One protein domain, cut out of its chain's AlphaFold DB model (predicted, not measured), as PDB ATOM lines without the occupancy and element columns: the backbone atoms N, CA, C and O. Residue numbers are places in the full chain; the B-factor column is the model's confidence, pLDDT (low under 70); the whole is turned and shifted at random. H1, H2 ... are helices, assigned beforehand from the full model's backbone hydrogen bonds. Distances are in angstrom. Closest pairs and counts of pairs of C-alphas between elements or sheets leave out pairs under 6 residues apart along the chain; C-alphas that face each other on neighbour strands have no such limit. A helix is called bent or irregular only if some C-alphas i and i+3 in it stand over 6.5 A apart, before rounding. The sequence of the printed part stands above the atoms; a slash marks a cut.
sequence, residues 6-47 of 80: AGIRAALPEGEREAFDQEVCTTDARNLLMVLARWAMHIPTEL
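AT A GLANCE: This is residues 6 to 47 of the 80 residues of an uncharacterized protein of Streptomyces hainanensis (UniProt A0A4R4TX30). The longest helix, H2, and H3 form a helical hairpin, running side by side in opposite ways, and the short helix H1 covers one side of it toward the end away from the turn. The three helix centres make a small triangle, joined by few contacts, while the tail of residues 43 to 47 runs past H3 and adds to the length. The printed part has 42 residues with three named helices, in the order H1, H2, H3, and no named strand; the class is all helix. The whole is compact, with a radius of gyration of the C-alphas of 10.3 A, and elongated, spanning 32 by 19 by 13 A.

IN THESE COORDINATES: H2, residues 14 to 26, is 19.7 A long and begins at C-alpha 14 (-22.694, -40.087, -29.650). It is irregular, but only just: C-alphas 15 and 18 are 6.9 A apart. H3, residues 32 to 42, is 15.7 A long and ends at C-alpha 42 (-33.569, -39.438, -36.879). H1, residues 6 to 11, is 8.7 A long and begins at C-alpha 6 (-33.340, -35.759, -22.487).

HOW THE PARTS SIT: H2 touches H3 with residues 20 to 24 alone, at a shallow tilt of 14 degrees, opposite ways; the closest C-alphas, of Val 24 and Leu 32, are 6.8 A apart. H2 touches H1 with residues 17 to 21 alone, and these two also form a helical hairpin, at a shallow tilt of 28 degrees; the closest C-alphas, of Arg 9 and Arg 17, are 5.9 A apart. H1 and H3 only just touch, with 3 pairs of C-alphas within 8 A, and run the same way at a shallow tilt of 19 degrees; the closest C-alphas are those of Ile 8 and Ala 40, 5.8 A apart. In H1 and H3 every O i to N i+4 pair is within hydrogen-bond range; in H2, 7 of 9 are.

THE WHOLE: The C-alphas farthest apart, of Asp 28 and Leu 47, are 32.8 A apart. The printed part has no cut, and both links, H1 to H2 and H2 to H3, are tight. The mean pLDDT of the printed part is 89.8; residues 45 to 47 are under 70.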
ATOM      1  N   ALA A   6     -34.341 -34.841 -23.025       92.00
ATOM      2  CA  ALA A   6     -33.340 -35.759 -22.487       92.00
ATOM      3  C   ALA A   6     -33.441 -37.165 -23.101       92.00
ATOM      4  O   ALA A   6     -32.417 -37.783 -23.382       92.00
ATOM      5  N   GLY A   7     -34.662 -37.655 -23.341       91.00
ATOM      6  CA  GLY A   7     -34.893 -38.945 -23.991       91.00
ATOM      7  C   GLY A   7     -34.427 -38.957 -25.445       91.00
ATOM      8  O   GLY A   7     -33.776 -39.910 -25.861       91.00
ATOM      9  N   ILE A   8     -34.694 -37.878 -26.188       90.56
ATOM     10  CA  ILE A   8     -34.207 -37.705 -27.563       90.56
ATOM     11  C   ILE A   8     -32.674 -37.716 -27.569       90.56
ATOM     12  O   ILE A   8     -32.071 -38.528 -28.260       90.56
ATOM     13  N   ARG A   9     -32.036 -36.907 -26.716       92.31
ATOM     14  CA  ARG A   9     -30.572 -36.838 -26.602       92.31
ATOM     15  C   ARG A   9     -29.918 -38.180 -26.265       92.31
ATOM     16  O   ARG A   9     -28.859 -38.501 -26.795       92.31
ATOM     17  N   ALA A  10     -30.514 -38.949 -25.355       91.31
ATOM     18  CA  ALA A  10     -29.967 -40.235 -24.924       91.31
ATOM     19  C   ALA A  10     -29.983 -41.281 -26.048       91.31
ATOM     20  O   ALA A  10     -29.041 -42.064 -26.164       91.31
ATOM     21  N   ALA A  11     -31.031 -41.263 -26.873       90.12
ATOM     22  CA  ALA A  11     -31.222 -42.206 -27.966       90.12
ATOM     23  C   ALA A  11     -30.467 -41.829 -29.256       90.12
ATOM     24  O   ALA A  11     -30.358 -42.654 -30.158       90.12
ATOM     25  N   LEU A  12     -29.909 -40.614 -29.344       89.38
ATOM     26  CA  LEU A  12     -29.045 -40.223 -30.457       89.38
ATOM     27  C   LEU A  12     -27.650 -40.877 -30.368       89.38
ATOM     28  O   LEU A  12     -27.103 -41.011 -29.258       89.38
ATOM     29  N   PRO A  13     -27.037 -41.217 -31.522       88.88
ATOM     30  CA  PRO A  13     -25.633 -41.615 -31.606       88.88
ATOM     31  C   PRO A  13     -24.708 -40.567 -30.982       88.88
ATOM     32  O   PRO A  13     -24.968 -39.367 -31.069       88.88
ATOM     33  N   GLU A  14     -23.590 -40.994 -30.388       86.88
ATOM     34  CA  GLU A  14     -22.694 -40.087 -29.650       86.88
ATOM     35  C   GLU A  14     -22.198 -38.897 -30.481       86.88
ATOM     36  O   GLU A  14     -22.142 -37.786 -29.959       86.88
ATOM     37  N   GLY A  15     -21.924 -39.102 -31.774       88.69
ATOM     38  CA  GLY A  15     -21.476 -38.042 -32.684       88.69
ATOM     39  C   GLY A  15     -22.531 -36.979 -33.010       88.69
ATOM     40  O   GLY A  15     -22.178 -35.906 -33.486       88.69
ATOM     41  N   GLU A  16     -23.812 -37.242 -32.745       91.62
ATOM     42  CA  GLU A  16     -24.910 -36.320 -33.059       91.62
ATOM     43  C   GLU A  16     -25.402 -35.534 -31.836       91.62
ATOM     44  O   GLU A  16     -26.059 -34.504 -31.983       91.62
ATOM     45  N   ARG A  17     -25.055 -35.972 -30.618       93.00
ATOM     46  CA  ARG A  17     -25.540 -35.360 -29.366       93.00
ATOM     47  C   ARG A  17     -25.124 -33.899 -29.215       93.00
ATOM     48  O   ARG A  17     -25.917 -33.089 -28.752       93.00
ATOM     49  N   GLU A  18     -23.902 -33.562 -29.612       95.12
ATOM     50  CA  GLU A  18     -23.383 -32.193 -29.502       95.12
ATOM     51  C   GLU A  18     -24.053 -31.249 -30.514       95.12
ATOM     52  O   GLU A  18     -24.415 -30.123 -30.174       95.12
ATOM     53  N   ALA A  19     -24.319 -31.736 -31.732       94.81
ATOM     54  CA  ALA A  19     -25.083 -31.000 -32.738       94.81
ATOM     55  C   ALA A  19     -26.538 -30.776 -32.295       94.81
ATOM     56  O   ALA A  19     -27.069 -29.674 -32.448       94.81
ATOM     57  N   PHE A  20     -27.156 -31.794 -31.689       95.12
ATOM     58  CA  PHE A  20     -28.478 -31.688 -31.078       95.12
ATOM     59  C   PHE A  20     -28.513 -30.626 -29.972       95.12
ATOM     60  O   PHE A  20     -29.372 -29.743 -30.007       95.12
ATOM     61  N   ASP A  21     -27.574 -30.680 -29.022       95.94
ATOM     62  CA  ASP A  21     -27.505 -29.737 -27.900       95.94
ATOM     63  C   ASP A  21     -27.348 -28.294 -28.416       95.94
ATOM     64  O   ASP A  21     -28.084 -27.392 -28.006       95.94
ATOM     65  N   GLN A  22     -26.451 -28.081 -29.385       96.88
ATOM     66  CA  GLN A  22     -26.218 -26.768 -29.984       96.88
ATOM     67  C   GLN A  22     -27.470 -26.213 -30.676       96.88
ATOM     68  O   GLN A  22     -27.812 -25.037 -30.507       96.88
ATOM     69  N   GLU A  23     -28.168 -27.032 -31.462       96.56
ATOM     70  CA  GLU A  23     -29.342 -26.581 -32.205       96.56
ATOM     71  C   GLU A  23     -30.527 -26.313 -31.276       96.56
ATOM     72  O   GLU A  23     -31.182 -25.279 -31.400       96.56
ATOM     73  N   VAL A  24     -30.772 -27.180 -30.291       95.25
ATOM     74  CA  VAL A  24     -31.841 -26.987 -29.299       95.25
ATOM     75  C   VAL A  24     -31.621 -25.707 -28.492       95.25
ATOM     76  O   VAL A  24     -32.568 -24.945 -28.301       95.25
ATOM     77  N   CYS A  25     -30.387 -25.428 -28.064       95.38
ATOM     78  CA  CYS A  25     -30.068 -24.229 -27.286       95.38
ATOM     79  C   CYS A  25     -30.130 -22.924 -28.090       95.38
ATOM     80  O   CYS A  25     -30.312 -21.860 -27.500       95.38
ATOM     81  N   THR A  26     -29.964 -22.979 -29.413       96.94
ATOM     82  CA  THR A  26     -29.974 -21.789 -30.283       96.94
ATOM     83  C   THR A  26     -31.308 -21.562 -30.994       96.94
ATOM     84  O   THR A  26     -31.532 -20.489 -31.557       96.94
ATOM     85  N   THR A  27     -32.211 -22.543 -30.955       96.56
ATOM     86  CA  THR A  27     -33.525 -22.473 -31.596       96.56
ATOM     87  C   THR A  27     -34.475 -21.540 -30.839       96.56
ATOM     88  O   THR A  27     -34.617 -21.618 -29.620       96.56
ATOM     89  N   ASP A  28     -35.193 -20.685 -31.576       96.81
ATOM     90  CA  ASP A  28     -36.292 -19.889 -31.018       96.81
ATOM     91  C   ASP A  28     -37.362 -20.796 -30.392       96.81
ATOM     92  O   ASP A  28     -37.784 -21.790 -30.990       96.81
ATOM     93  N   ALA A  29     -37.856 -20.429 -29.208       94.62
ATOM     94  CA  ALA A  29     -38.788 -21.253 -28.442       94.62
ATOM     95  C   ALA A  29     -40.057 -21.649 -29.223       94.62
ATOM     96  O   ALA A  29     -40.606 -22.723 -28.981       94.62
ATOM     97  N   ARG A  30     -40.513 -20.831 -30.186       95.75
ATOM     98  CA  ARG A  30     -41.687 -21.146 -31.018       95.75
ATOM     99  C   ARG A  30     -41.418 -22.267 -32.021       95.75
ATOM    100  O   ARG A  30     -42.354 -22.952 -32.421       95.75
ATOM    101  N   ASN A  31     -40.158 -22.473 -32.401       95.56
ATOM    102  CA  ASN A  31     -39.733 -23.488 -33.368       95.56
ATOM    103  C   ASN A  31     -39.192 -24.763 -32.703       95.56
ATOM    104  O   ASN A  31     -38.972 -25.765 -33.384       95.56
ATOM    105  N   LEU A  32     -39.002 -24.750 -31.379       93.69
ATOM    106  CA  LEU A  32     -38.367 -25.840 -30.643       93.69
ATOM    107  C   LEU A  32     -39.087 -27.183 -30.833       93.69
ATOM    108  O   LEU A  32     -38.438 -28.205 -31.030       93.69
ATOM    109  N   LEU A  33     -40.423 -27.184 -30.840       92.44
ATOM    110  CA  LEU A  33     -41.207 -28.411 -31.010       92.44
ATOM    111  C   LEU A  33     -40.903 -29.108 -32.348       92.44
ATOM    112  O   LEU A  33     -40.742 -30.325 -32.394       92.44
ATOM    113  N   MET A  34     -40.786 -28.331 -33.427       94.06
ATOM    114  CA  MET A  34     -40.489 -28.844 -34.765       94.06
ATOM    115  C   MET A  34     -39.072 -29.429 -34.836       94.06
ATOM    116  O   MET A  34     -38.879 -30.510 -35.391       94.06
ATOM    117  N   VAL A  35     -38.091 -28.743 -34.242       95.06
ATOM    118  CA  VAL A  35     -36.698 -29.213 -34.186       95.06
ATOM    119  C   VAL A  35     -36.594 -30.519 -33.401       95.06
ATOM    120  O   VAL A  35     -35.981 -31.472 -33.881       95.06
ATOM    121  N   LEU A  36     -37.249 -30.606 -32.240       93.44
ATOM    122  CA  LEU A  36     -37.273 -31.826 -31.430       93.44
ATOM    123  C   LEU A  36     -37.932 -32.997 -32.169       93.44
ATOM    124  O   LEU A  36     -37.406 -34.106 -32.130       93.44
ATOM    125  N   ALA A  37     -39.037 -32.761 -32.884       91.25
ATOM    126  CA  ALA A  37     -39.695 -33.795 -33.684       91.25
ATOM    127  C   ALA A  37     -38.793 -34.315 -34.813       91.25
ATOM    128  O   ALA A  37     -38.697 -35.523 -35.022       91.25
ATOM    129  N   ARG A  38     -38.085 -33.417 -35.512       91.94
ATOM    130  CA  ARG A  38     -37.136 -33.796 -36.569       91.94
ATOM    131  C   ARG A  38     -36.007 -34.671 -36.026       91.94
ATOM    132  O   ARG A  38     -35.695 -35.694 -36.623       91.94
ATOM    133  N   TRP A  39     -35.430 -34.296 -34.887       92.56
ATOM    134  CA  TRP A  39     -34.398 -35.097 -34.230       92.56
ATOM    135  C   TRP A  39     -34.927 -36.447 -33.737       92.56
ATOM    136  O   TRP A  39     -34.249 -37.456 -33.901       92.56
ATOM    137  N   ALA A  40     -36.151 -36.499 -33.207       88.94
ATOM    138  CA  ALA A  40     -36.764 -37.754 -32.781       88.94
ATOM    139  C   ALA A  40     -36.960 -38.751 -33.940       88.94
ATOM    140  O   ALA A  40     -36.796 -39.948 -33.736       88.94
ATOM    141  N   MET A  41     -37.256 -38.268 -35.152       85.62
ATOM    142  CA  MET A  41     -37.373 -39.110 -36.355       85.62
ATOM    143  C   MET A  41     -36.028 -39.641 -36.870       85.62
ATOM    144  O   MET A  41     -36.006 -40.629 -37.596       85.62
ATOM    145  N   HIS A  42     -34.917 -38.992 -36.516       82.44
ATOM    146  CA  HIS A  42     -33.569 -39.438 -36.879       82.44
ATOM    147  C   HIS A  42     -33.076 -40.608 -36.021       82.44
ATOM    148  O   HIS A  42     -32.131 -41.297 -36.404       82.44
ATOM    149  N   ILE A  43     -33.703 -40.834 -34.865       83.06
ATOM    150  CA  ILE A  43     -33.344 -41.929 -33.971       83.06
ATOM    151  C   ILE A  43     -33.680 -43.247 -34.680       83.06
ATOM    152  O   ILE A  43     -34.849 -43.460 -35.028       83.06
ATOM    153  N   PRO A  44     -32.694 -44.146 -34.868       71.31
ATOM    154  CA  PRO A  44     -32.952 -45.481 -35.377       71.31
ATOM    155  C   PRO A  44     -34.009 -46.134 -34.496       71.31
ATOM    156  O   PRO A  44     -33.809 -46.333 -33.298       71.31
ATOM    157  N   THR A  45     -35.168 -46.406 -35.077       68.44
ATOM    158  CA  THR A  45     -36.214 -47.138 -34.376       68.44
ATOM    159  C   THR A  45     -35.848 -48.601 -34.522       68.44
ATOM    160  O   THR A  45     -35.819 -49.105 -35.645       68.44
ATOM    161  N   GLU A  46     -35.506 -49.270 -33.420       62.91
ATOM    162  CA  GLU A  46     -35.593 -50.728 -33.419       62.91
ATOM    163  C   GLU A  46     -37.044 -51.058 -33.761       62.91
ATOM    164  O   GLU A  46     -37.965 -50.570 -33.100       62.91
ATOM    165  N   LEU A  47     -37.234 -51.780 -34.865       59.41
ATOM    166  CA  LEU A  47     -38.529 -52.344 -35.208       59.41
ATOM    167  C   LEU A  47     -38.973 -53.145 -33.987       59.41
ATOM    168  O   LEU A  47     -38.216 -53.974 -33.480       59.41
TER     169      LEU A  47